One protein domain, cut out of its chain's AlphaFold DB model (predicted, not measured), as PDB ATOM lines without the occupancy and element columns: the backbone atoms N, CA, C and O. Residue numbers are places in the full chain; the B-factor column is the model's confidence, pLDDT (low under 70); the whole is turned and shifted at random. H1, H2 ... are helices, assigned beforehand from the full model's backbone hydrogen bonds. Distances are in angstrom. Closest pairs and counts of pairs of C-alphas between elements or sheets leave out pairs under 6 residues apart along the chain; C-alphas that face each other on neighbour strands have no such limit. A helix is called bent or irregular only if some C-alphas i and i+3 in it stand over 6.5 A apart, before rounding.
ATOM      1  N   ALA A 170       4.708 -57.229  -2.556       49.75
ATOM      2  CA  ALA A 170       5.876 -56.379  -2.430       49.75
ATOM      3  C   ALA A 170       6.492 -56.567  -1.034       49.75
ATOM      4  O   ALA A 170       5.779 -56.735  -0.047       49.75
ATOM      5  N   THR A 171       7.824 -56.520  -0.914       70.06
ATOM      6  CA  THR A 171       8.448 -56.368   0.413       70.06
ATOM      7  C   THR A 171       7.998 -55.040   1.025       70.06
ATOM      8  O   THR A 171       7.679 -54.104   0.293       70.06
ATOM      9  N   VAL A 172       8.026 -54.905   2.354       74.50
ATOM     10  CA  VAL A 172       7.572 -53.668   3.023       74.50
ATOM     11  C   VAL A 172       8.292 -52.420   2.497       74.50
ATOM     12  O   VAL A 172       7.689 -51.366   2.344       74.50
ATOM     13  N   THR A 173       9.576 -52.537   2.156       76.81
ATOM     14  CA  THR A 173      10.344 -51.427   1.565       76.81
ATOM     15  C   THR A 173       9.861 -51.066   0.158       76.81
ATOM     16  O   THR A 173       9.835 -49.891  -0.199       76.81
ATOM     17  N   THR A 174       9.456 -52.057  -0.638       75.69
ATOM     18  CA  THR A 174       8.877 -51.832  -1.966       75.69
ATOM     19  C   THR A 174       7.489 -51.214  -1.864       75.69
ATOM     20  O   THR A 174       7.241 -50.217  -2.531       75.69
ATOM     21  N   ALA A 175       6.636 -51.724  -0.972       72.19
ATOM     22  CA  ALA A 175       5.322 -51.145  -0.703       72.19
ATOM     23  C   ALA A 175       5.431 -49.682  -0.239       72.19
ATOM     24  O   ALA A 175       4.713 -48.823  -0.742       72.19
ATOM     25  N   PHE A 176       6.390 -49.385   0.645       75.81
ATOM     26  CA  PHE A 176       6.646 -48.025   1.116       75.81
ATOM     27  C   PHE A 176       7.098 -47.070   0.005       75.81
ATOM     28  O   PHE A 176       6.738 -45.897   0.016       75.81
ATOM     29  N   ASN A 177       7.881 -47.558  -0.961       77.25
ATOM     30  CA  ASN A 177       8.264 -46.756  -2.121       77.25
ATOM     31  C   ASN A 177       7.061 -46.475  -3.028       77.25
ATOM     32  O   ASN A 177       6.810 -45.329  -3.385       77.25
ATOM     33  N   SER A 178       6.303 -47.520  -3.368       69.75
ATOM     34  CA  SER A 178       5.162 -47.431  -4.283       69.75
ATOM     35  C   SER A 178       4.034 -46.539  -3.762       69.75
ATOM     36  O   SER A 178       3.328 -45.951  -4.567       69.75
ATOM     37  N   SER A 179       3.882 -46.392  -2.443       64.31
ATOM     38  CA  SER A 179       2.882 -45.503  -1.835       64.31
ATOM     39  C   SER A 179       3.345 -44.046  -1.679       64.31
ATOM     40  O   SER A 179       2.762 -43.308  -0.888       64.31
ATOM     41  N   GLY A 180       4.470 -43.653  -2.290       69.50
ATOM     42  CA  GLY A 180       5.085 -42.341  -2.056       69.50
ATOM     43  C   GLY A 180       5.561 -42.137  -0.609       69.50
ATOM     44  O   GLY A 180       5.818 -41.009  -0.182       69.50
ATOM     45  N   GLY A 181       5.698 -43.218   0.169       71.25
ATOM     46  CA  GLY A 181       5.969 -43.177   1.607       71.25
ATOM     47  C   GLY A 181       7.271 -42.457   1.956       71.25
ATOM     48  O   GLY A 181       7.368 -41.816   3.007       71.25
ATOM     49  N   TRP A 182       8.265 -42.470   1.059       75.88
ATOM     50  CA  TRP A 182       9.505 -41.711   1.245       75.88
ATOM     51  C   TRP A 182       9.267 -40.202   1.401       75.88
ATOM     52  O   TRP A 182      10.089 -39.551   2.042       75.88
ATOM     53  N   PHE A 183       8.158 -39.661   0.892       71.44
ATOM     54  CA  PHE A 183       7.810 -38.237   0.965       71.44
ATOM     55  C   PHE A 183       6.685 -37.968   1.959       71.44
ATOM     56  O   PHE A 183       6.797 -37.050   2.768       71.44
ATOM     57  N   THR A 184       5.637 -38.794   1.930       65.88
ATOM     58  CA  THR A 184       4.431 -38.624   2.753       65.88
ATOM     59  C   THR A 184       4.603 -39.158   4.172       65.88
ATOM     60  O   THR A 184       3.812 -38.854   5.058       65.88
ATOM     61  N   GLY A 185       5.617 -39.998   4.411       62.94
ATOM     62  CA  GLY A 185       5.810 -40.675   5.692       62.94
ATOM     63  C   GLY A 185       4.663 -41.616   6.070       62.94
ATOM     64  O   GLY A 185       4.643 -42.096   7.204       62.94
ATOM     65  N   ALA A 186       3.723 -41.879   5.158       62.28
ATOM     66  CA  ALA A 186       2.556 -42.706   5.405       62.28
ATOM     67  C   ALA A 186       2.979 -44.175   5.534       62.28
ATOM     68  O   ALA A 186       3.271 -44.851   4.551       62.28
ATOM     69  N   TYR A 187       3.039 -44.669   6.771       59.91
ATOM     70  CA  TYR A 187       3.299 -46.080   7.078       59.91
ATOM     71  C   TYR A 187       2.025 -46.851   7.460       59.91
ATOM     72  O   TYR A 187       2.098 -48.053   7.704       59.91
ATOM     73  N   THR A 188       0.860 -46.191   7.489       54.31
ATOM     74  CA  THR A 188      -0.458 -46.809   7.741       54.31
ATOM     75  C   THR A 188      -0.765 -47.932   6.751       54.31
ATOM     76  O   THR A 188      -1.309 -48.960   7.137       54.31
ATOM     77  N   ASN A 189      -0.307 -47.785   5.506       51.94
ATOM     78  CA  ASN A 189      -0.500 -48.759   4.429       51.94
ATOM     79  C   ASN A 189       0.441 -49.978   4.512       51.94
ATOM     80  O   ASN A 189       0.334 -50.891   3.700       51.94
ATOM     81  N   LEU A 190       1.381 -50.013   5.468       60.66
ATOM     82  CA  LEU A 190       2.353 -51.109   5.599       60.66
ATOM     83  C   LEU A 190       1.849 -52.286   6.446       60.66
ATOM     84  O   LEU A 190       2.567 -53.275   6.563       60.66
ATOM     85  N   ASN A 191       0.670 -52.169   7.068       61.28
ATOM     86  CA  ASN A 191       0.097 -53.143   8.010       61.28
ATOM     87  C   ASN A 191       1.102 -53.686   9.056       61.28
ATOM     88  O   ASN A 191       1.024 -54.836   9.481       61.28
ATOM     89  N   ALA A 192       2.078 -52.864   9.456       65.12
ATOM     90  CA  ALA A 192       3.135 -53.223  10.392       65.12
ATOM     91  C   ALA A 192       3.403 -52.054  11.341       65.12
ATOM     92  O   ALA A 192       3.543 -50.903  10.913       65.12
ATOM     93  N   SER A 193       3.493 -52.336  12.641       78.12
ATOM     94  CA  SER A 193       3.847 -51.302  13.610       78.12
ATOM     95  C   SER A 193       5.325 -50.911  13.466       78.12
ATOM     96  O   SER A 193       6.167 -51.718  13.077       78.12
ATOM     97  N   LEU A 194       5.692 -49.682  13.846       80.06
ATOM     98  CA  LEU A 194       7.105 -49.265  13.871       80.06
ATOM     99  C   LEU A 194       7.972 -50.172  14.760       80.06
ATOM    100  O   LEU A 194       9.158 -50.360  14.487       80.06
ATOM    101  N   GLY A 195       7.381 -50.738  15.817       82.12
ATOM    102  CA  GLY A 195       8.039 -51.728  16.665       82.12
ATOM    103  C   GLY A 195       8.337 -53.019  15.906       82.12
ATOM    104  O   GLY A 195       9.450 -53.533  16.001       82.12
ATOM    105  N   ASP A 196       7.390 -53.490  15.099       83.00
ATOM    106  CA  ASP A 196       7.555 -54.680  14.263       83.00
ATOM    107  C   ASP A 196       8.612 -54.475  13.180       83.00
ATOM    108  O   ASP A 196       9.462 -55.341  12.989       83.00
ATOM    109  N   LEU A 197       8.655 -53.300  12.545       83.44
ATOM    110  CA  LEU A 197       9.709 -52.967  11.581       83.44
ATOM    111  C   LEU A 197      11.097 -52.970  12.231       83.44
ATOM    112  O   LEU A 197      12.043 -53.545  11.696       83.44
ATOM    113  N   PHE A 198      11.225 -52.369  13.414       86.81
ATOM    114  CA  PHE A 198      12.513 -52.257  14.097       86.81
ATOM    115  C   PHE A 198      13.011 -53.589  14.689       86.81
ATOM    116  O   PHE A 198      14.219 -53.862  14.701       86.81
ATOM    117  N   LEU A 199      12.090 -54.424  15.183       86.31
ATOM    118  CA  LEU A 199      12.389 -55.759  15.709       86.31
ATOM    119  C   LEU A 199      12.534 -56.815  14.605       86.31
ATOM    120  O   LEU A 199      13.159 -57.847  14.846       86.31
ATOM    121  N   GLY A 200      12.029 -56.541  13.402       82.00
ATOM    122  CA  GLY A 200      12.111 -57.431  12.249       82.00
ATOM    123  C   GLY A 200      10.926 -58.378  12.076       82.00
ATOM    124  O   GLY A 200      11.053 -59.359  11.350       82.00
ATOM    125  N   ASN A 201       9.776 -58.072  12.676       82.25
ATOM    126  CA  ASN A 201       8.524 -58.814  12.525       82.25
ATOM    127  C   ASN A 201       7.760 -58.396  11.255       82.25
ATOM    128  O   ASN A 201       6.611 -57.973  11.318       82.25
ATOM    129  N   HIS A 202       8.419 -58.440  10.101       80.00
ATOM    130  CA  HIS A 202       7.808 -58.065   8.829       80.00
ATOM    131  C   HIS A 202       8.411 -58.843   7.658       80.00
ATOM    132  O   HIS A 202       9.471 -59.465   7.772       80.00
ATOM    133  N   ILE A 203       7.713 -58.838   6.522       76.88
ATOM    134  CA  ILE A 203       8.126 -59.562   5.317       76.88
ATOM    135  C   ILE A 203       9.252 -58.794   4.604       76.88
ATOM    136  O   ILE A 203       9.105 -57.626   4.237       76.88
ATOM    137  N   GLY A 204      10.380 -59.464   4.358       80.06
ATOM    138  CA  GLY A 204      11.551 -58.862   3.722       80.06
ATOM    139  C   GLY A 204      12.652 -59.872   3.395       80.06
ATOM    140  O   GLY A 204      12.446 -61.086   3.446       80.06
ATOM    141  N   THR A 211      16.652 -55.174  12.377       92.06
ATOM    142  CA  THR A 211      17.426 -53.931  12.521       92.06
ATOM    143  C   THR A 211      18.082 -53.798  13.897       92.06
ATOM    144  O   THR A 211      19.293 -53.565  13.985       92.06
ATOM    145  N   LEU A 212      17.333 -54.018  14.985       93.12
ATOM    146  CA  LEU A 212      17.883 -53.956  16.345       93.12
ATOM    147  C   LEU A 212      19.019 -54.968  16.567       93.12
ATOM    148  O   LEU A 212      20.071 -54.612  17.104       93.12
ATOM    149  N   LEU A 213      18.832 -56.220  16.141       94.56
ATOM    150  CA  LEU A 213      19.841 -57.272  16.287       94.56
ATOM    151  C   LEU A 213      21.132 -56.896  15.551       94.56
ATOM    152  O   LEU A 213      22.227 -57.021  16.103       94.56
ATOM    153  N   ILE A 214      21.007 -56.389  14.325       95.62
ATOM    154  CA  ILE A 214      22.150 -55.994  13.501       95.62
ATOM    155  C   ILE A 214      22.874 -54.792  14.115       95.62
ATOM    156  O   ILE A 214      24.106 -54.776  14.137       95.62
ATOM    157  N   LEU A 215      22.151 -53.814  14.676       95.06
ATOM    158  CA  LEU A 215      22.761 -52.691  15.398       95.06
ATOM    159  C   LEU A 215      23.565 -53.167  16.611       95.06
ATOM    160  O   LEU A 215      24.702 -52.730  16.798       95.06
ATOM    161  N   VAL A 216      23.017 -54.090  17.406       96.19
ATOM    162  CA  VAL A 216      23.728 -54.678  18.552       96.19
ATOM    163  C   VAL A 216      24.998 -55.393  18.086       96.19
ATOM    164  O   VAL A 216      26.072 -55.157  18.645       96.19
ATOM    165  N   ILE A 217      24.918 -56.195  17.020       96.12
ATOM    166  CA  ILE A 217      26.089 -56.852  16.419       96.12
ATOM    167  C   ILE A 217      27.115 -55.811  15.944       96.12
ATOM    168  O   ILE A 217      28.308 -55.953  16.221       96.12
ATOM    169  N   GLY A 218      26.674 -54.735  15.292       95.56
ATOM    170  CA  GLY A 218      27.531 -53.643  14.834       95.56
ATOM    171  C   GLY A 218      28.270 -52.941  15.977       95.56
ATOM    172  O   GLY A 218      29.482 -52.724  15.891       95.56
ATOM    173  N   ILE A 219      27.582 -52.651  17.086       96.12
ATOM    174  CA  ILE A 219      28.187 -52.074  18.297       96.12
ATOM    175  C   ILE A 219      29.234 -53.032  18.880       96.12
ATOM    176  O   ILE A 219      30.351 -52.610  19.198       96.12
ATOM    177  N   VAL A 220      28.918 -54.327  18.966       96.25
ATOM    178  CA  VAL A 220      29.859 -55.358  19.428       96.25
ATOM    179  C   VAL A 220      31.082 -55.433  18.508       96.25
ATOM    180  O   VAL A 220      32.213 -55.458  18.992       96.25
ATOM    181  N   PHE A 221      30.907 -55.390  17.187       95.06
ATOM    182  CA  PHE A 221      32.016 -55.387  16.228       95.06
ATOM    183  C   PHE A 221      32.899 -54.145  16.337       95.06
ATOM    184  O   PHE A 221      34.123 -54.252  16.196       95.06
ATOM    185  N   ILE A 222      32.317 -52.981  16.628       94.62
ATOM    186  CA  ILE A 222      33.068 -51.755  16.918       94.62
ATOM    187  C   ILE A 222      33.882 -51.921  18.208       94.62
ATOM    188  O   ILE A 222      35.083 -51.631  18.214       94.62
ATOM    189  N   ALA A 223      33.268 -52.433  19.280       93.06
ATOM    190  CA  ALA A 223      33.930 -52.652  20.567       93.06
ATOM    191  C   ALA A 223      35.090 -53.658  20.457       93.06
ATOM    192  O   ALA A 223      36.182 -53.422  20.979       93.06
ATOM    193  N   LEU A 224      34.890 -54.738  19.695       91.06
ATOM    194  CA  LEU A 224      35.896 -55.767  19.414       91.06
ATOM    195  C   LEU A 224      36.944 -55.339  18.368       91.06
ATOM    196  O   LEU A 224      37.899 -56.080  18.112       91.06
ATOM    197  N   ARG A 225      36.801 -54.143  17.776       89.75
ATOM    198  CA  ARG A 225      37.659 -53.614  16.700       89.75
ATOM    199  C   ARG A 225      37.746 -54.555  15.490       89.75
ATOM    200  O   ARG A 225      38.819 -54.729  14.909       89.75
ATOM    201  N   VAL A 226      36.618 -55.175  15.145       90.69
ATOM    202  CA  VAL A 226      36.431 -55.971  13.920       90.69
ATOM    203  C   VAL A 226      36.213 -55.028  12.739       90.69
ATOM    204  O   VAL A 226      36.898 -55.144  11.727       90.69
ATOM    205  N   ILE A 227      35.333 -54.039  12.917       92.69
ATOM    206  CA  ILE A 227      35.046 -52.983  11.940       92.69
ATOM    207  C   ILE A 227      35.487 -51.614  12.475       92.69
ATOM    208  O   ILE A 227      35.626 -51.405  13.683       92.69
ATOM    209  N   ASN A 228      35.731 -50.654  11.580       92.12
ATOM    210  CA  ASN A 228      36.016 -49.277  11.984       92.12
ATOM    211  C   ASN A 228      34.704 -48.520  12.176       92.12
ATOM    212  O   ASN A 228      33.937 -48.426  11.230       92.12
ATOM    213  N   TRP A 229      34.492 -47.917  13.345       94.81
ATOM    214  CA  TRP A 229      33.253 -47.194  13.658       94.81
ATOM    215  C   TRP A 229      32.939 -46.026  12.717       94.81
ATOM    216  O   TRP A 229      31.776 -45.682  12.557       94.81
ATOM    217  N   ARG A 230      33.950 -45.415  12.082       94.56
ATOM    218  CA  ARG A 230      33.744 -44.228  11.237       94.56
ATOM    219  C   ARG A 230      32.850 -44.537  10.042       94.56
ATOM    220  O   ARG A 230      31.938 -43.777   9.769       94.56
ATOM    221  N   THR A 231      33.074 -45.655   9.364       94.56
ATOM    222  CA  THR A 231      32.302 -45.999   8.167       94.56
ATOM    223  C   THR A 231      30.792 -46.133   8.447       94.56
ATOM    224  O   THR A 231      30.034 -45.371   7.850       94.56
ATOM    225  N   PRO A 232      30.328 -47.000   9.377       95.75
ATOM    226  CA  PRO A 232      28.901 -47.149   9.655       95.75
ATOM    227  C   PRO A 232      28.301 -45.911  10.331       95.75
ATOM    228  O   PRO A 232      27.189 -45.530   9.994       95.75
ATOM    229  N   VAL A 233      29.021 -45.237  11.239       95.88
ATOM    230  CA  VAL A 233      28.477 -44.062  11.949       95.88
ATOM    231  C   VAL A 233      28.281 -42.874  11.013       95.88
ATOM    232  O   VAL A 233      27.259 -42.207  11.108       95.88
ATOM    233  N   PHE A 234      29.216 -42.602  10.098       96.12
ATOM    234  CA  PHE A 234      29.034 -41.516   9.132       96.12
ATOM    235  C   PHE A 234      27.980 -41.866   8.075       96.12
ATOM    236  O   PHE A 234      27.207 -40.994   7.705       96.12
ATOM    237  N   TYR A 235      27.894 -43.130   7.647       96.38
ATOM    238  CA  TYR A 235      26.847 -43.593   6.732       96.38
ATOM    239  C   TYR A 235      25.437 -43.452   7.323       96.38
ATOM    240  O   TYR A 235      24.602 -42.740   6.763       96.38
ATOM    241  N   LEU A 236      25.194 -44.056   8.492       96.50
ATOM    242  CA  LEU A 236      23.905 -43.961   9.184       96.50
ATOM    243  C   LEU A 236      23.626 -42.527   9.647       96.50
ATOM    244  O   LEU A 236      22.494 -42.067   9.573       96.50
ATOM    245  N   GLY A 237      24.654 -41.793  10.079       95.75
ATOM    246  CA  GLY A 237      24.533 -40.395  10.481       95.75
ATOM    247  C   GLY A 237      24.067 -39.491   9.341       95.75
ATOM    248  O   GLY A 237      23.193 -38.658   9.557       95.75
ATOM    249  N   THR A 238      24.585 -39.675   8.123       95.12
ATOM    250  CA  THR A 238      24.094 -38.944   6.945       95.12
ATOM    251  C   THR A 238      22.629 -39.260   6.669       95.12
ATOM    252  O   THR A 238      21.847 -38.338   6.479       95.12
ATOM    253  N   VAL A 239      22.234 -40.534   6.722       94.88
ATOM    254  CA  VAL A 239      20.835 -40.956   6.529       94.88
ATOM    255  C   VAL A 239      19.922 -40.321   7.578       94.88
ATOM    256  O   VAL A 239      18.911 -39.727   7.215       94.88
ATOM    257  N   VAL A 240      20.296 -40.368   8.860       95.44
ATOM    258  CA  VAL A 240      19.529 -39.762   9.959       95.44
ATOM    259  C   VAL A 240      19.388 -38.254   9.773       95.44
ATOM    260  O   VAL A 240      18.279 -37.739   9.856       95.44
ATOM    261  N   LEU A 241      20.481 -37.537   9.491       94.06
ATOM    262  CA  LEU A 241      20.444 -36.082   9.315       94.06
ATOM    263  C   LEU A 241      19.565 -35.672   8.130       94.06
ATOM    264  O   LEU A 241      18.758 -34.753   8.256       94.06
ATOM    265  N   THR A 242      19.687 -36.375   7.006       91.25
ATOM    266  CA  THR A 242      18.851 -36.133   5.828       91.25
ATOM    267  C   THR A 242      17.390 -36.473   6.098       91.25
ATOM    268  O   THR A 242      16.511 -35.708   5.716       91.25
ATOM    269  N   SER A 243      17.122 -37.551   6.836       90.75
ATOM    270  CA  SER A 243      15.761 -37.943   7.214       90.75
ATOM    271  C   SER A 243      15.101 -36.926   8.147       90.75
ATOM    272  O   SER A 243      13.930 -36.615   7.973       90.75
ATOM    273  N   ILE A 244      15.849 -36.367   9.107       90.75
ATOM    274  CA  ILE A 244      15.354 -35.291   9.979       90.75
ATOM    275  C   ILE A 244      14.944 -34.082   9.142       90.75
ATOM    276  O   ILE A 244      13.873 -33.529   9.362       90.75
ATOM    277  N   LEU A 245      15.779 -33.675   8.183       89.06
ATOM    278  CA  LEU A 245      15.473 -32.519   7.349       89.06
ATOM    279  C   LEU A 245      14.234 -32.752   6.481       89.06
ATOM    280  O   LEU A 245      13.373 -31.883   6.442       89.06
ATOM    281  N   ILE A 246      14.124 -33.917   5.837       85.50
ATOM    282  CA  ILE A 246      12.939 -34.282   5.046       85.50
ATOM    283  C   ILE A 246      11.680 -34.246   5.920       85.50
ATOM    284  O   ILE A 246      10.696 -33.613   5.554       85.50
ATOM    285  N   ALA A 247      11.735 -34.842   7.114       86.19
ATOM    286  CA  ALA A 247      10.601 -34.836   8.031       86.19
ATOM    287  C   ALA A 247      10.193 -33.416   8.459       86.19
ATOM    288  O   ALA A 247       9.007 -33.120   8.523       86.19
ATOM    289  N   LEU A 248      11.157 -32.526   8.716       84.44
ATOM    290  CA  LEU A 248      10.871 -31.130   9.063       84.44
ATOM    291  C   LEU A 248      10.271 -30.336   7.895       84.44
ATOM    292  O   LEU A 248       9.432 -29.473   8.131       84.44
ATOM    293  N   ILE A 249      10.710 -30.606   6.661       81.75
ATOM    294  CA  ILE A 249      10.218 -29.931   5.454       81.75
ATOM    295  C   ILE A 249       8.776 -30.349   5.146       81.75
ATOM    296  O   ILE A 249       7.952 -29.482   4.884       81.75
ATOM    297  N   ASN A 250       8.473 -31.645   5.240       75.38
ATOM    298  CA  ASN A 250       7.160 -32.200   4.890       75.38
ATOM    299  C   ASN A 250       6.188 -32.259   6.088       75.38
ATOM    300  O   ASN A 250       5.171 -32.940   6.025       75.38
ATOM    301  N   GLY A 251       6.515 -31.638   7.229       78.44
ATOM    302  CA  GLY A 251       5.641 -31.632   8.412       78.44
ATOM    303  C   GLY A 251       5.443 -32.996   9.101       78.44
ATOM    304  O   GLY A 251       4.484 -33.174   9.849       78.44
ATOM    305  N   LEU A 252       6.343 -33.958   8.888       81.25
ATOM    306  CA  LEU A 252       6.251 -35.317   9.430       81.25
ATOM    307  C   LEU A 252       6.820 -35.427  10.850       81.25
ATOM    308  O   LEU A 252       7.723 -34.693  11.262       81.25
ATOM    309  N   HIS A 253       6.372 -36.443  11.595       84.94
ATOM    310  CA  HIS A 253       6.944 -36.738  12.906       84.94
ATOM    311  C   HIS A 253       8.388 -37.260  12.783       84.94
ATOM    312  O   HIS A 253       8.636 -38.438  12.505       84.94
ATOM    313  N   VAL A 254       9.351 -36.382  13.076       85.94
ATOM    314  CA  VAL A 254      10.802 -36.606  12.927       85.94
ATOM    315  C   VAL A 254      11.264 -37.950  13.492       85.94
ATOM    316  O   VAL A 254      11.960 -38.704  12.816       85.94
ATOM    317  N   GLY A 255      10.865 -38.281  14.724       85.06
ATOM    318  CA  GLY A 255      11.317 -39.512  15.380       85.06
ATOM    319  C   GLY A 255      10.818 -40.790  14.699       85.06
ATOM    320  O   GLY A 255      11.543 -41.780  14.654       85.06
ATOM    321  N   GLN A 256       9.608 -40.758  14.134       84.69
ATOM    322  CA  GLN A 256       9.012 -41.921  13.472       84.69
ATOM    323  C   GLN A 256       9.645 -42.118  12.098       84.69
ATOM    324  O   GLN A 256      10.081 -43.218  11.776       84.69
ATOM    325  N   TYR A 257       9.787 -41.034  11.336       85.12
ATOM    326  CA  TYR A 257      10.371 -41.078  10.000       85.12
ATOM    327  C   TYR A 257      11.844 -41.513  10.013       85.12
ATOM    328  O   TYR A 257      12.261 -42.340   9.206       85.12
ATOM    329  N   VAL A 258      12.641 -41.035  10.977       90.56
ATOM    330  CA  VAL A 258      14.029 -41.499  11.149       90.56
ATOM    331  C   VAL A 258      14.079 -42.994  11.457       90.56
ATOM    332  O   VAL A 258      14.887 -43.716  10.873       90.56
ATOM    333  N   LEU A 259      13.226 -43.472  12.368       88.38
ATOM    334  CA  LEU A 259      13.188 -44.887  12.722       88.38
ATOM    335  C   LEU A 259      12.776 -45.748  11.524       88.38
ATOM    336  O   LEU A 259      13.376 -46.793  11.289       88.38
ATOM    337  N   LEU A 260      11.811 -45.279  10.736       87.50
ATOM    338  CA  LEU A 260      11.344 -45.925   9.516       87.50
ATOM    339  C   LEU A 260      12.469 -46.048   8.479       87.50
ATOM    340  O   LEU A 260      12.738 -47.135   7.976       87.50
ATOM    341  N   GLN A 261      13.214 -44.967   8.244       88.81
ATOM    342  CA  GLN A 261      14.365 -44.956   7.335       88.81
ATOM    343  C   GLN A 261      15.474 -45.923   7.765       88.81
ATOM    344  O   GLN A 261      16.137 -46.524   6.916       88.81
ATOM    345  N   LEU A 262      15.681 -46.086   9.073       91.19
ATOM    346  CA  LEU A 262      16.651 -47.039   9.613       91.19
ATOM    347  C   LEU A 262      16.159 -48.490   9.578       91.19
ATOM    348  O   LEU A 262      16.990 -49.384   9.449       91.19
ATOM    349  N   SER A 263      14.849 -48.710   9.717       88.19
ATOM    350  CA  SER A 263      14.253 -50.047   9.837       88.19
ATOM    351  C   SER A 263      13.902 -50.677   8.492       88.19
ATOM    352  O   SER A 263      13.784 -51.893   8.403       88.19
ATOM    353  N   LEU A 264      13.722 -49.865   7.447       84.69
ATOM    354  CA  LEU A 264      13.409 -50.346   6.106       84.69
ATOM    355  C   LEU A 264      14.668 -50.591   5.268       84.69
ATOM    356  O   LEU A 264      15.613 -49.791   5.265       84.69
ATOM    357  N   GLY A 265      14.618 -51.664   4.477       80.38
ATOM    358  CA  GLY A 265      15.669 -52.123   3.574       80.38
ATOM    359  C   GLY A 265      16.936 -52.607   4.285       80.38
ATOM    360  O   GLY A 265      17.112 -52.467   5.492       80.38
ATOM    361  N   GLY A 266      17.894 -53.103   3.513       86.00
ATOM    362  CA  GLY A 266      19.198 -53.558   3.981       86.00
ATOM    363  C   GLY A 266      20.157 -52.450   4.407       86.00
ATOM    364  O   GLY A 266      21.367 -52.657   4.363       86.00
ATOM    365  N   LEU A 267      19.668 -51.289   4.853       93.19
ATOM    366  CA  LEU A 267      20.486 -50.125   5.209       93.19
ATOM    367  C   LEU A 267      21.457 -50.429   6.350       93.19
ATOM    368  O   LEU A 267      22.673 -50.266   6.221       93.19
ATOM    369  N   VAL A 268      20.929 -50.912   7.475       95.00
ATOM    370  CA  VAL A 268      21.742 -51.248   8.647       95.00
ATOM    371  C   VAL A 268      22.574 -52.508   8.393       95.00
ATOM    372  O   VAL A 268      23.745 -52.560   8.781       95.00
ATOM    373  N   PHE A 269      22.024 -53.489   7.671       95.25
ATOM    374  CA  PHE A 269      22.761 -54.685   7.251       95.25
ATOM    375  C   PHE A 269      23.978 -54.329   6.383       95.25
ATOM    376  O   PHE A 269      25.108 -54.726   6.680       95.25
ATOM    377  N   GLY A 270      23.774 -53.502   5.359       94.56
ATOM    378  CA  GLY A 270      24.813 -52.996   4.472       94.56
ATOM    379  C   GLY A 270      25.858 -52.167   5.213       94.56
ATOM    380  O   GLY A 270      27.053 -52.335   4.964       94.56
ATOM    381  N   ALA A 271      25.449 -51.345   6.185       95.56
ATOM    382  CA  ALA A 271      26.366 -50.555   7.008       95.56
ATOM    383  C   ALA A 271      27.354 -51.417   7.815       95.56
ATOM    384  O   ALA A 271      28.524 -51.049   7.940       95.56
ATOM    385  N   VAL A 272      26.889 -52.544   8.371       95.56
ATOM    386  CA  VAL A 272      27.663 -53.392   9.298       95.56
ATOM    387  C   VAL A 272      28.420 -54.519   8.593       95.56
ATOM    388  O   VAL A 272      29.518 -54.871   9.026       95.56
ATOM    389  N   PHE A 273      27.856 -55.103   7.532       95.00
ATOM    390  CA  PHE A 273      28.411 -56.307   6.902       95.00
ATOM    391  C   PHE A 273      29.002 -56.078   5.509       95.00
ATOM    392  O   PHE A 273      29.844 -56.869   5.088       95.00
ATOM    393  N   MET A 274      28.621 -55.011   4.798       94.81
ATOM    394  CA  MET A 274      29.084 -54.784   3.421       94.81
ATOM    395  C   MET A 274      30.006 -53.578   3.267       94.81
ATOM    396  O   MET A 274      31.097 -53.702   2.713       94.81
ATOM    397  N   LEU A 275      29.586 -52.407   3.751       94.19
ATOM    398  CA  LEU A 275      30.320 -51.153   3.580       94.19
ATOM    399  C   LEU A 275      31.638 -51.149   4.373       94.19
ATOM    400  O   LEU A 275      32.572 -50.432   4.032       94.19
ATOM    401  N   THR A 276      31.732 -51.970   5.419       92.06
ATOM    402  CA  THR A 276      32.930 -52.151   6.252       92.06
ATOM    403  C   THR A 276      33.837 -53.292   5.795       92.06
ATOM    404  O   THR A 276      34.696 -53.725   6.568       92.06
ATOM    405  N   ASP A 277      33.671 -53.791   4.566       89.38
ATOM    406  CA  ASP A 277      34.557 -54.803   3.989       89.38
ATOM    407  C   ASP A 277      36.024 -54.310   3.999       89.38
ATOM    408  O   ASP A 277      36.320 -53.230   3.469       89.38
ATOM    409  N   PRO A 278      36.961 -55.061   4.619       82.19
ATOM    410  CA  PRO A 278      38.349 -54.636   4.776       82.19
ATOM    411  C   PRO A 278      39.122 -54.484   3.461       82.19
ATOM    412  O   PRO A 278      40.160 -53.822   3.481       82.19
ATOM    413  N   VAL A 279      38.671 -55.093   2.358       87.69
ATOM    414  CA  VAL A 279      39.380 -55.017   1.068       87.69
ATOM    415  C   VAL A 279      38.996 -53.763   0.288       87.69
ATOM    416  O   VAL A 279      39.851 -53.109  -0.301       87.69
ATOM    417  N   THR A 280      37.712 -53.416   0.312       90.44
ATOM    418  CA  THR A 280      37.130 -52.384  -0.558       90.44
ATOM    419  C   THR A 280      36.938 -51.037   0.139       90.44
ATOM    420  O   THR A 280      36.495 -50.076  -0.485       90.44
ATOM    421  N   SER A 281      37.280 -50.948   1.428       88.31
ATOM    422  CA  SER A 281      37.235 -49.712   2.214       88.31
ATOM    423  C   SER A 281      38.533 -48.893   2.105       88.31
ATOM    424  O   SER A 281      39.620 -49.471   2.150       88.31
ATOM    425  N   PRO A 282      38.463 -47.544   2.128       90.44
ATOM    426  CA  PRO A 282      39.637 -46.679   2.185       90.44
ATOM    427  C   PRO A 282      40.522 -46.963   3.397       90.44
ATOM    428  O   PRO A 282      40.053 -47.296   4.492       90.44
ATOM    429  N   THR A 283      41.821 -46.744   3.243       87.12
ATOM    430  CA  THR A 283      42.804 -47.030   4.299       87.12
ATOM    431  C   THR A 283      42.835 -45.953   5.387       87.12
ATOM    432  O   THR A 283      43.006 -46.261   6.573       87.12
ATOM    433  N   SER A 284      42.639 -44.684   5.014       88.94
ATOM    434  CA  SER A 284      42.772 -43.549   5.932       88.94
ATOM    435  C   SER A 284      41.528 -43.343   6.819       88.94
ATOM    436  O   SER A 284      40.401 -43.543   6.364       88.94
ATOM    437  N   PRO A 285      41.675 -42.882   8.083       88.81
ATOM    438  CA  PRO A 285      40.524 -42.616   8.953       88.81
ATOM    439  C   PRO A 285      39.551 -41.581   8.380       88.81
ATOM    440  O   PRO A 285      38.345 -41.716   8.556       88.81
ATOM    441  N   PHE A 286      40.077 -40.563   7.692       88.62
ATOM    442  CA  PHE A 286      39.265 -39.569   6.995       88.62
ATOM    443  C   PHE A 286      38.536 -40.180   5.794       88.62
ATOM    444  O   PHE A 286      37.339 -39.963   5.651       88.62
ATOM    445  N   GLY A 287      39.220 -40.995   4.982       90.62
ATOM    446  CA  GLY A 287      38.600 -41.684   3.850       90.62
ATOM    447  C   GLY A 287      37.436 -42.580   4.277       90.62
ATOM    448  O   GLY A 287      36.392 -42.560   3.637       90.62
ATOM    449  N   LYS A 288      37.568 -43.278   5.413       92.31
ATOM    450  CA  LYS A 288      36.491 -44.095   6.004       92.31
ATOM    451  C   LYS A 288      35.264 -43.289   6.436       92.31
ATOM    452  O   LYS A 288      34.154 -43.793   6.344       92.31
ATOM    453  N   ALA A 289      35.445 -42.057   6.908       93.00
ATOM    454  CA  ALA A 289      34.320 -41.169   7.203       93.00
ATOM    455  C   ALA A 289      33.690 -40.631   5.908       93.00
ATOM    456  O   ALA A 289      32.476 -40.681   5.741       93.00
ATOM    457  N   LEU A 290      34.526 -40.177   4.968       92.62
ATOM    458  CA  LEU A 290      34.093 -39.607   3.695       92.62
ATOM    459  C   LEU A 290      33.281 -40.600   2.854       92.62
ATOM    460  O   LEU A 290      32.228 -40.239   2.340       92.62
ATOM    461  N   ILE A 291      33.736 -41.851   2.749       93.75
ATOM    462  CA  ILE A 291      33.009 -42.885   2.007       93.75
ATOM    463  C   ILE A 291      31.648 -43.197   2.641       93.75
ATOM    464  O   ILE A 291      30.688 -43.427   1.915       93.75
ATOM    465  N   GLY A 292      31.550 -43.140   3.976       95.19
ATOM    466  CA  GLY A 292      30.283 -43.285   4.690       95.19
ATOM    467  C   GLY A 292      29.300 -42.179   4.312       95.19
ATOM    468  O   GLY A 292      28.172 -42.474   3.939       95.19
ATOM    469  N   VAL A 293      29.750 -40.920   4.303       95.44
ATOM    470  CA  VAL A 293      28.911 -39.776   3.899       95.44
ATOM    471  C   VAL A 293      28.473 -39.875   2.440       95.44
ATOM    472  O   VAL A 293      27.303 -39.654   2.142       95.44
ATOM    473  N   ILE A 294      29.382 -40.241   1.531       94.75
ATOM    474  CA  ILE A 294      29.059 -40.413   0.107       94.75
ATOM    475  C   ILE A 294      28.026 -41.528  -0.077       94.75
ATOM    476  O   ILE A 294      27.021 -41.317  -0.748       94.75
ATOM    477  N   ALA A 295      28.238 -42.689   0.548       95.62
ATOM    478  CA  ALA A 295      27.280 -43.786   0.486       95.62
ATOM    479  C   ALA A 295      25.923 -43.381   1.089       95.62
ATOM    480  O   ALA A 295      24.886 -43.721   0.535       95.62
ATOM    481  N   GLY A 296      25.906 -42.626   2.192       95.00
ATOM    482  CA  GLY A 296      24.670 -42.190   2.845       95.00
ATOM    483  C   GLY A 296      23.874 -41.222   1.973       95.00
ATOM    484  O   GLY A 296      22.670 -41.393   1.802       95.00
ATOM    485  N   LEU A 297      24.569 -40.260   1.354       94.19
ATOM    486  CA  LEU A 297      23.997 -39.323   0.389       94.19
ATOM    487  C   LEU A 297      23.381 -40.071  -0.792       94.19
ATOM    488  O   LEU A 297      22.215 -39.853  -1.101       94.19
ATOM    489  N   VAL A 298      24.151 -40.955  -1.433       93.69
ATOM    490  CA  VAL A 298      23.694 -41.715  -2.607       93.69
ATOM    491  C   VAL A 298      22.526 -42.627  -2.244       93.69
ATOM    492  O   VAL A 298      21.569 -42.716  -3.003       93.69
ATOM    493  N   ASN A 299      22.564 -43.272  -1.076       93.75
ATOM    494  CA  ASN A 299      21.468 -44.114  -0.610       93.75
ATOM    495  C   ASN A 299      20.165 -43.319  -0.476       93.75
ATOM    496  O   ASN A 299      19.134 -43.771  -0.962       93.75
ATOM    497  N   MET A 300      20.213 -42.152   0.177       90.19
ATOM    498  CA  MET A 300      19.032 -41.295   0.318       90.19
ATOM    499  C   MET A 300      18.554 -40.774  -1.030       90.19
ATOM    500  O   MET A 300      17.360 -40.816  -1.288       90.19
ATOM    501  N   LEU A 301      19.474 -40.389  -1.915       89.06
ATOM    502  CA  LEU A 301      19.120 -39.922  -3.249       89.06
ATOM    503  C   LEU A 301      18.392 -41.013  -4.039       89.06
ATOM    504  O   LEU A 301      17.383 -40.736  -4.668       89.06
ATOM    505  N   ILE A 302      18.832 -42.270  -3.950       88.12
ATOM    506  CA  ILE A 302      18.132 -43.382  -4.606       88.12
ATOM    507  C   ILE A 302      16.762 -43.638  -3.970       88.12
ATOM    508  O   ILE A 302      15.829 -43.917  -4.704       88.12
ATOM    509  N   ARG A 303      16.606 -43.512  -2.646       85.69
ATOM    510  CA  ARG A 303      15.293 -43.681  -1.994       85.69
ATOM    511  C   ARG A 303      14.307 -42.560  -2.329       85.69
ATOM    512  O   ARG A 303      13.130 -42.824  -2.493       85.69
ATOM    513  N   VAL A 304      14.785 -41.320  -2.395       78.19
ATOM    514  CA  VAL A 304      13.958 -40.113  -2.577       78.19
ATOM    515  C   VAL A 304      13.756 -39.776  -4.063       78.19
ATOM    516  O   VAL A 304      12.830 -39.058  -4.403       78.19
ATOM    517  N   GLN A 305      14.608 -40.257  -4.970       75.06
ATOM    518  CA  GLN A 305      14.522 -39.947  -6.409       75.06
ATOM    519  C   GLN A 305      14.456 -41.185  -7.304       75.06
ATOM    520  O   GLN A 305      13.969 -41.120  -8.429       75.06
ATOM    521  N   GLY A 306      15.045 -42.295  -6.873       69.06
ATOM    522  CA  GLY A 306      15.184 -43.479  -7.705       69.06
ATOM    523  C   GLY A 306      13.908 -44.312  -7.722       69.06
ATOM    524  O   GLY A 306      13.250 -44.486  -6.707       69.06
ATOM    525  N   GLY A 307      13.622 -44.945  -8.862       67.69
ATOM    526  CA  GLY A 307      12.543 -45.937  -8.964       67.69
ATOM    527  C   GLY A 307      12.808 -47.233  -8.181       67.69
ATOM    528  O   GLY A 307      11.955 -48.116  -8.139       67.69
ATOM    529  N   PHE A 308      13.986 -47.377  -7.561       75.62
ATOM    530  CA  PHE A 308      14.321 -48.545  -6.756       75.62
ATOM    531  C   PHE A 308      13.984 -48.307  -5.281       75.62
ATOM    532  O   PHE A 308      14.474 -47.343  -4.694       75.62
ATOM    533  N   PRO A 309      13.262 -49.236  -4.635       68.88
ATOM    534  CA  PRO A 309      12.885 -49.099  -3.229       68.88
ATOM    535  C   PRO A 309      14.082 -49.170  -2.275       68.88
ATOM    536  O   PRO A 309      14.012 -48.724  -1.133       68.88
ATOM    537  N   GLU A 310      15.214 -49.710  -2.732       79.31
ATOM    538  CA  GLU A 310      16.407 -49.874  -1.918       79.31
ATOM    539  C   GLU A 310      17.658 -49.295  -2.595       79.31
ATOM    540  O   GLU A 310      18.064 -49.719  -3.676       79.31
ATOM    541  N   GLY A 311      18.317 -48.351  -1.914       86.62
ATOM    542  CA  GLY A 311      19.529 -47.685  -2.401       86.62
ATOM    543  C   GLY A 311      20.854 -48.244  -1.875       86.62
ATOM    544  O   GLY A 311      21.915 -47.850  -2.360       86.62
ATOM    545  N   THR A 312      20.841 -49.144  -0.887       92.94
ATOM    546  CA  THR A 312      22.037 -49.443  -0.082       92.94
ATOM    547  C   THR A 312      23.137 -50.138  -0.874       92.94
ATOM    548  O   THR A 312      24.282 -49.682  -0.873       92.94
ATOM    549  N   VAL A 313      22.807 -51.205  -1.604       93.38
ATOM    550  CA  VAL A 313      23.801 -51.953  -2.390       93.38
ATOM    551  C   VAL A 313      24.397 -51.117  -3.524       93.38
ATOM    552  O   VAL A 313      25.607 -51.168  -3.751       93.38
ATOM    553  N   PHE A 314      23.588 -50.277  -4.173       93.00
ATOM    554  CA  PHE A 314      24.042 -49.350  -5.212       93.00
ATOM    555  C   PHE A 314      24.949 -48.258  -4.638       93.00
ATOM    556  O   PHE A 314      26.001 -47.956  -5.204       93.00
ATOM    557  N   ALA A 315      24.599 -47.713  -3.472       94.81
ATOM    558  CA  ALA A 315      25.434 -46.749  -2.773       94.81
ATOM    559  C   ALA A 315      26.798 -47.336  -2.379       94.81
ATOM    560  O   ALA A 315      27.824 -46.682  -2.570       94.81
ATOM    561  N   ILE A 316      26.828 -48.582  -1.892       95.25
ATOM    562  CA  ILE A 316      28.069 -49.311  -1.590       95.25
ATOM    563  C   ILE A 316      28.904 -49.502  -2.860       95.25
ATOM    564  O   ILE A 316      30.112 -49.272  -2.840       95.25
ATOM    565  N   ALA A 317      28.274 -49.869  -3.977       93.75
ATOM    566  CA  ALA A 317      28.966 -50.049  -5.246       93.75
ATOM    567  C   ALA A 317      29.659 -48.763  -5.723       93.75
ATOM    568  O   ALA A 317      30.853 -48.782  -6.032       93.75
ATOM    569  N   ILE A 318      28.943 -47.635  -5.712       93.94
ATOM    570  CA  ILE A 318      29.503 -46.324  -6.074       93.94
ATOM    571  C   ILE A 318      30.622 -45.929  -5.102       93.94
ATOM    572  O   ILE A 318      31.694 -45.492  -5.520       93.94
ATOM    573  N   ALA A 319      30.420 -46.149  -3.804       94.12
ATOM    574  CA  ALA A 319      31.431 -45.911  -2.783       94.12
ATOM    575  C   ALA A 319      32.722 -46.723  -3.015       94.12
ATOM    576  O   ALA A 319      33.824 -46.172  -2.924       94.12
ATOM    577  N   ASN A 320      32.619 -48.007  -3.370       94.06
ATOM    578  CA  ASN A 320      33.784 -48.840  -3.676       94.06
ATOM    579  C   ASN A 320      34.544 -48.325  -4.906       94.06
ATOM    580  O   ASN A 320      35.768 -48.209  -4.855       94.06
ATOM    581  N   ILE A 321      33.839 -47.917  -5.968       93.75
ATOM    582  CA  ILE A 321      34.458 -47.331  -7.173       93.75
ATOM    583  C   ILE A 321      35.235 -46.048  -6.837       93.75
ATOM    584  O   ILE A 321      36.309 -45.804  -7.388       93.75
ATOM    585  N   LEU A 322      34.736 -45.240  -5.898       92.94
ATOM    586  CA  LEU A 322      35.383 -43.997  -5.468       92.94
ATOM    587  C   LEU A 322      36.526 -44.208  -4.462       92.94
ATOM    588  O   LEU A 322      37.298 -43.281  -4.203       92.94
ATOM    589  N   THR A 323      36.689 -45.411  -3.909       92.88
ATOM    590  CA  THR A 323      37.705 -45.693  -2.882       92.88
ATOM    591  C   THR A 323      39.136 -45.391  -3.343       92.88
ATOM    592  O   THR A 323      39.833 -44.664  -2.628       92.88
ATOM    593  N   PRO A 324      39.595 -45.828  -4.536       90.38
ATOM    594  CA  PRO A 324      40.940 -45.510  -5.019       90.38
ATOM    595  C   PRO A 324      41.184 -44.004  -5.191       90.38
ATOM    596  O   PRO A 324      42.288 -43.524  -4.920       90.38
ATOM    597  N   LEU A 325      40.156 -43.247  -5.598       90.06
ATOM    598  CA  LEU A 325      40.211 -41.787  -5.716       90.06
ATOM    599  C   LEU A 325      40.403 -41.142  -4.334       90.06
ATOM    600  O   LEU A 325      41.286 -40.303  -4.149       90.06
ATOM    601  N   ILE A 326      39.622 -41.577  -3.341       89.56
ATOM    602  CA  ILE A 326      39.694 -41.093  -1.954       89.56
ATOM    603  C   ILE A 326      41.052 -41.426  -1.323       89.56
ATOM    604  O   ILE A 326      41.673 -40.574  -0.678       89.56
ATOM    605  N   ASP A 327      41.558 -42.644  -1.515       88.56
ATOM    606  CA  ASP A 327      42.889 -43.019  -1.037       88.56
ATOM    607  C   ASP A 327      43.979 -42.185  -1.732       88.56
ATOM    608  O   ASP A 327      44.892 -41.694  -1.067       88.56
ATOM    609  N   GLY A 328      43.855 -41.920  -3.037       84.69
ATOM    610  CA  GLY A 328      44.738 -41.010  -3.772       84.69
ATOM    611  C   GLY A 328      44.790 -39.598  -3.177       84.69
ATOM    612  O   GLY A 328      45.876 -39.052  -2.978       84.69
ATOM    613  N   LEU A 329      43.634 -39.038  -2.806       80.44
ATOM    614  CA  LEU A 329      43.527 -37.720  -2.167       80.44
ATOM    615  C   LEU A 329      44.093 -37.690  -0.736       80.44
ATOM    616  O   LEU A 329      44.491 -36.629  -0.246       80.44
ATOM    617  N   THR A 330      44.130 -38.837  -0.053       75.00
ATOM    618  CA  THR A 330      44.501 -38.934   1.369       75.00
ATOM    619  C   THR A 330      45.906 -39.482   1.628       75.00
ATOM    620  O   THR A 330      46.401 -39.359   2.756       75.00
ATOM    621  N   LYS A 331      46.595 -40.005   0.601       69.06
ATOM    622  CA  LYS A 331      47.996 -40.459   0.672       69.06
ATOM    623  C   LYS A 331      48.923 -39.357   1.205       69.06
ATOM    624  O   LYS A 331      48.967 -38.246   0.687       69.06
ATOM    625  N   GLY A 332      49.676 -39.679   2.262       62.34
ATOM    626  CA  GLY A 332      50.742 -38.835   2.827       62.34
ATOM    627  C   GLY A 332      50.293 -37.588   3.599       62.34
ATOM    628  O   GLY A 332      51.128 -36.929   4.202       62.34
ATOM    629  N   LYS A 333      48.994 -37.266   3.628       60.94
ATOM    630  CA  LYS A 333      48.485 -35.998   4.176       60.94
ATOM    631  C   LYS A 333      47.655 -36.164   5.440       60.94
ATOM    632  O   LYS A 333      46.867 -35.279   5.733       60.94
ATOM    633  N   THR A 334      47.740 -37.271   6.181       57.19
ATOM    634  CA  THR A 334      46.748 -37.645   7.216       57.19
ATOM    635  C   THR A 334      46.432 -36.529   8.227       57.19
ATOM    636  O   THR A 334      45.255 -36.333   8.528       57.19
ATOM    637  N   SER A 335      47.418 -35.733   8.652       60.16
ATOM    638  CA  SER A 335      47.263 -34.626   9.614       60.16
ATOM    639  C   SER A 335      47.171 -33.222   8.998       60.16
ATOM    640  O   SER A 335      46.815 -32.276   9.695       60.16
ATOM    641  N   GLU A 336      47.454 -33.055   7.705       68.44
ATOM    642  CA  GLU A 336      47.462 -31.735   7.068       68.44
ATOM    643  C   GLU A 336      46.063 -31.291   6.625       68.44
ATOM    644  O   GLU A 336      45.221 -32.113   6.244       68.44
ATOM    645  N   LYS A 337      45.837 -29.969   6.650       73.00
ATOM    646  CA  LYS A 337      44.614 -29.294   6.175       73.00
ATOM    647  C   LYS A 337      43.323 -29.909   6.734       73.00
ATOM    648  O   LYS A 337      42.353 -30.113   6.006       73.00
ATOM    649  N   LEU A 338      43.309 -30.193   8.039       77.69
ATOM    650  CA  LEU A 338      42.175 -30.823   8.720       77.69
ATOM    651  C   LEU A 338      40.864 -30.036   8.528       77.69
ATOM    652  O   LEU A 338      39.828 -30.641   8.279       77.69
ATOM    653  N   GLY A 339      40.928 -28.699   8.555       77.44
ATOM    654  CA  GLY A 339      39.772 -27.832   8.299       77.44
ATOM    655  C   GLY A 339      39.184 -27.999   6.895       77.44
ATOM    656  O   GLY A 339      37.974 -28.108   6.759       77.44
ATOM    657  N   LEU A 340      40.024 -28.127   5.858       80.81
ATOM    658  CA  LEU A 340      39.563 -28.368   4.482       80.81
ATOM    659  C   LEU A 340      38.892 -29.742   4.345       80.81
ATOM    660  O   LEU A 340      37.893 -29.885   3.653       80.81
ATOM    661  N   LYS A 341      39.434 -30.755   5.022       81.81
ATOM    662  CA  LYS A 341      38.900 -32.122   5.007       81.81
ATOM    663  C   LYS A 341      37.532 -32.217   5.668       81.81
ATOM    664  O   LYS A 341      36.599 -32.749   5.076       81.81
ATOM    665  N   TRP A 342      37.401 -31.683   6.879       83.19
ATOM    666  CA  TRP A 342      36.108 -31.628   7.559       83.19
ATOM    667  C   TRP A 342      35.139 -30.678   6.856       83.19
ATOM    668  O   TRP A 342      33.955 -30.982   6.799       83.19
ATOM    669  N   GLY A 343      35.641 -29.604   6.240       84.56
ATOM    670  CA  GLY A 343      34.865 -28.730   5.363       84.56
ATOM    671  C   GLY A 343      34.313 -29.452   4.133       84.56
ATOM    672  O   GLY A 343      33.171 -29.216   3.770       84.56
ATOM    673  N   LEU A 344      35.062 -30.386   3.534       85.88
ATOM    674  CA  LEU A 344      34.575 -31.223   2.430       85.88
ATOM    675  C   LEU A 344      33.452 -32.167   2.882       85.88
ATOM    676  O   LEU A 344      32.440 -32.277   2.199       85.88
ATOM    677  N   ILE A 345      33.604 -32.814   4.043       85.94
ATOM    678  CA  ILE A 345      32.533 -33.633   4.633       85.94
ATOM    679  C   ILE A 345      31.301 -32.773   4.936       85.94
ATOM    680  O   ILE A 345      30.196 -33.144   4.555       85.94
ATOM    681  N   GLY A 346      31.486 -31.620   5.583       86.06
ATOM    682  CA  GLY A 346      30.403 -30.684   5.879       86.06
ATOM    683  C   GLY A 346      29.712 -30.183   4.612       86.06
ATOM    684  O   GLY A 346      28.491 -30.170   4.555       86.06
ATOM    685  N   GLY A 347      30.478 -29.859   3.568       88.56
ATOM    686  CA  GLY A 347      29.956 -29.468   2.262       88.56
ATOM    687  C   GLY A 347      29.133 -30.576   1.609       88.56
ATOM    688  O   GLY A 347      28.020 -30.317   1.174       88.56
ATOM    689  N   LEU A 348      29.624 -31.820   1.603       88.62
ATOM    690  CA  LEU A 348      28.865 -32.970   1.094       88.62
ATOM    691  C   LEU A 348      27.595 -33.240   1.903       88.62
ATOM    692  O   LEU A 348      26.571 -33.577   1.318       88.62
ATOM    693  N   LEU A 349      27.638 -33.068   3.226       88.44
ATOM    694  CA  LEU A 349      26.446 -33.162   4.068       88.44
ATOM    695  C   LEU A 349      25.441 -32.064   3.716       88.44
ATOM    696  O   LEU A 349      24.282 -32.379   3.494       88.44
ATOM    697  N   VAL A 350      25.868 -30.806   3.588       88.31
ATOM    698  CA  VAL A 350      24.986 -29.699   3.177       88.31
ATOM    699  C   VAL A 350      24.399 -29.943   1.787       88.31
ATOM    700  O   VAL A 350      23.214 -29.708   1.588       88.31
ATOM    701  N   VAL A 351      25.187 -30.466   0.845       89.06
ATOM    702  CA  VAL A 351      24.699 -30.866  -0.484       89.06
ATOM    703  C   VAL A 351      23.676 -31.995  -0.372       89.06
ATOM    704  O   VAL A 351      22.628 -31.915  -1.002       89.06
ATOM    705  N   SER A 352      23.930 -33.018   0.450       86.88
ATOM    706  CA  SER A 352      22.964 -34.093   0.696       86.88
ATOM    707  C   SER A 352      21.658 -33.542   1.257       86.88
ATOM    708  O   SER A 352      20.598 -33.860   0.729       86.88
ATOM    709  N   LEU A 353      21.742 -32.694   2.280       86.69
ATOM    710  CA  LEU A 353      20.604 -32.054   2.925       86.69
ATOM    711  C   LEU A 353      19.812 -31.190   1.934       86.69
ATOM    712  O   LEU A 353      18.607 -31.363   1.802       86.69
ATOM    713  N   GLY A 354      20.488 -30.310   1.196       84.31
ATOM    714  CA  GLY A 354      19.856 -29.420   0.224       84.31
ATOM    715  C   GLY A 354      19.213 -30.167  -0.943       84.31
ATOM    716  O   GLY A 354      18.074 -29.873  -1.285       84.31
ATOM    717  N   LEU A 355      19.905 -31.154  -1.524       85.62
ATOM    718  CA  LEU A 355      19.372 -31.937  -2.643       85.62
ATOM    719  C   LEU A 355      18.189 -32.802  -2.213       85.62
ATOM    720  O   LEU A 355      17.134 -32.718  -2.823       85.62
ATOM    721  N   ASN A 356      18.347 -33.614  -1.166       83.50
ATOM    722  CA  ASN A 356      17.287 -34.536  -0.752       83.50
ATOM    723  C   ASN A 356      16.113 -33.793  -0.106       83.50
ATOM    724  O   ASN A 356      14.971 -34.161  -0.340       83.50
ATOM    725  N   GLY A 357      16.375 -32.740   0.676       78.69
ATOM    726  CA  GLY A 357      15.324 -31.910   1.263       78.69
ATOM    727  C   GLY A 357      14.578 -31.091   0.210       78.69
ATOM    728  O   GLY A 357      13.355 -31.079   0.205       78.69
ATOM    729  N   GLY A 358      15.301 -30.451  -0.716       78.00
ATOM    730  CA  GLY A 358      14.694 -29.688  -1.807       78.00
ATOM    731  C   GLY A 358      13.892 -30.571  -2.760       78.00
ATOM    732  O   GLY A 358      12.758 -30.239  -3.081       78.00
ATOM    733  N   LEU A 359      14.443 -31.720  -3.157       74.38
ATOM    734  CA  LEU A 359      13.740 -32.670  -4.014       74.38
ATOM    735  C   LEU A 359      12.530 -33.276  -3.306       74.38
ATOM    736  O   LEU A 359      11.467 -33.379  -3.902       74.38
ATOM    737  N   SER A 360      12.668 -33.614  -2.023       70.06
ATOM    738  CA  SER A 360      11.524 -34.069  -1.246       70.06
ATOM    739  C   SER A 360      10.443 -33.001  -1.132       70.06
ATOM    740  O   SER A 360       9.285 -33.381  -1.113       70.06
ATOM    741  N   ALA A 361      10.781 -31.712  -1.053       70.06
ATOM    742  CA  ALA A 361       9.789 -30.638  -1.034       70.06
ATOM    743  C   ALA A 361       9.056 -30.502  -2.376       70.06
ATOM    744  O   ALA A 361       7.889 -30.135  -2.395       70.06
ATOM    745  N   VAL A 362       9.748 -30.758  -3.494       68.25
ATOM    746  CA  VAL A 362       9.137 -30.772  -4.832       68.25
ATOM    747  C   VAL A 362       8.194 -31.961  -4.953       68.25
ATOM    748  O   VAL A 362       7.017 -31.747  -5.177       68.25
ATOM    749  N   HIS A 363       8.659 -33.180  -4.674       65.06
ATOM    750  CA  HIS A 363       7.794 -34.359  -4.752       65.06
ATOM    751  C   HIS A 363       6.659 -34.316  -3.723       65.06
ATOM    752  O   HIS A 363       5.539 -34.673  -4.048       65.06
ATOM    753  N   ALA A 364       6.895 -33.826  -2.500       57.47
ATOM    754  CA  ALA A 364       5.818 -33.614  -1.532       57.47
ATOM    755  C   ALA A 364       4.796 -32.586  -2.032       57.47
ATOM    756  O   ALA A 364       3.628 -32.734  -1.720       57.47
ATOM    757  N   ARG A 365       5.205 -31.595  -2.836       53.47
ATOM    758  CA  ARG A 365       4.290 -30.679  -3.530       53.47
ATOM    759  C   ARG A 365       3.604 -31.291  -4.735       53.47
ATOM    760  O   ARG A 365       2.504 -30.861  -5.031       53.47
ATOM    761  N   ASP A 366       4.213 -32.256  -5.406       50.94
ATOM    762  CA  ASP A 366       3.521 -33.042  -6.426       50.94
ATOM    763  C   ASP A 366       2.417 -33.884  -5.748       50.94
ATOM    764  O   ASP A 366       1.309 -33.954  -6.258       50.94
ATOM    765  N   TYR A 367       2.658 -34.373  -4.521       45.72
ATOM    766  CA  TYR A 367       1.656 -35.042  -3.674       45.72
ATOM    767  C   TYR A 367       0.709 -34.097  -2.889       45.72
ATOM    768  O   TYR A 367      -0.346 -34.544  -2.463       45.72
ATOM    769  N   GLU A 368       1.054 -32.821  -2.652       36.78
ATOM    770  CA  GLU A 368       0.148 -31.783  -2.093       36.78
ATOM    771  C   GLU A 368      -0.613 -31.026  -3.202       36.78
ATOM    772  O   GLU A 368      -1.624 -30.382  -2.935       36.78
ATOM    773  N   GLY A 369      -0.101 -31.050  -4.435       33.38
ATOM    774  CA  GLY A 369      -0.711 -30.530  -5.661       33.38
ATOM    775  C   GLY A 369      -1.631 -31.558  -6.310       33.38
ATOM    776  O   GLY A 369      -2.637 -31.173  -6.899       33.38
ATOM    777  N   GLU A 370      -1.374 -32.842  -6.056       34.72
ATOM    778  CA  GLU A 370      -2.408 -33.840  -5.808       34.72
ATOM    779  C   GLU A 370      -2.999 -33.648  -4.399       34.72
ATOM    780  O   GLU A 370      -3.152 -34.571  -3.601       34.72
ATOM    781  N   GLU A 371      -3.531 -32.451  -4.134       29.23
ATOM    782  CA  GLU A 371      -4.923 -32.505  -3.730       29.23
ATOM    783  C   GLU A 371      -5.575 -33.341  -4.845       29.23
ATOM    784  O   GLU A 371      -5.885 -32.844  -5.929       29.23
ATOM    785  N   VAL A 372      -5.860 -34.616  -4.552       35.41
ATOM    786  CA  VAL A 372      -7.237 -35.035  -4.757       35.41
ATOM    787  C   VAL A 372      -8.007 -33.939  -4.039       35.41
ATOM    788  O   VAL A 372      -8.263 -34.018  -2.840       35.41
TER     789      VAL A 372
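Overview. This is residues 170 to 204 and 211 to 372 of the 691 residues of an uncharacterized protein of Erysipelotrichaceae bacterium (UniProt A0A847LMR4). This is an elongated body of helices with the crossed pair H5 and H8 as its core, the long H10 running beside both and H9 folded back on H8. H6 folds back on H5, H4 and H7 pack together on the side away from H10, and the small H1, H2 and H3 sit toward the end where H10 finishes. The printed part has 197 residues with ten named helices, H1 to H10 in chain order, and no named strand: all helix. It is compact, with a radius of gyration of the C-alphas of 17.0 A and spans of 58 by 33 by 25 A.

Arrangement. H1, residues 172 to 178, is close to but not clearly touching H2, residues 181 to 184; their closest C-alphas, Phe 176 and Trp 182, are 6.9 A apart. H3, residues 194 to 199, touches H4, residues 211 to 223, with closest C-alphas Phe 198 and Thr 211 at 5.4 A. H5, residues 230 to 249, and H6, residues 254 to 263, form a hairpin at a steep tilt of 43 degrees, opposite ways. H6 touches H3 at C-alphas Ser 263 and Phe 198, 5.1 A apart. H7, residues 267 to 274, touches H4, closest at C-alphas Val 272 and Gly 218, 5.5 A. H8, residues 285 to 305, touches H5 the same way at 36 degrees, only just steep, with C-alphas Gly 292 and Tyr 235 closest at 4.0 A. H9, residues 312 to 330, is irregular, with C-alphas 321 and 324 7.1 A apart, and forms a hairpin with H8, closest at C-alphas Ala 315 and Ala 295, 4.8 A. H10, residues 338 to 369, makes a bundle, helices side by side, with H5 and H8; it touches H8 at a shallow tilt of 9 degrees, the same way, closest at C-alphas Ser 352 and Leu 297, 5.3 A. Residues 360 to 367 of H10 touch H2. H4 and H10 are apart. Every O i to N i+4 pair is within hydrogen-bond range in H1, H3, H4, H5, H6, H7 and H10, against 16 of 17 in H8 and 13 of 15 in H9; H2 is too short for one.

Along the chain. H1 begins at C-alpha 172 (7.572, -53.668, 3.023). H5 measures 28.1 A from first to last C-alpha, H8 30.3 A and H9 24.8 A, with a kink of 45 degrees near residue 324. H10, 45.2 A, ends at C-alpha 369 (-0.711, -30.530, -5.661).

Size, cuts and confidence. The C-alphas farthest apart, Gly 332 and Val 372, are 58.6 A apart. Residues 205 to 210 are not printed, and C-alphas 204 and 211 stand 11.7 A apart across this cut. Of the links printed whole, none is long. Mean pLDDT of the printed part is 82.6; 33 residues are under 70, among them 184 to 192 and 362 to 372.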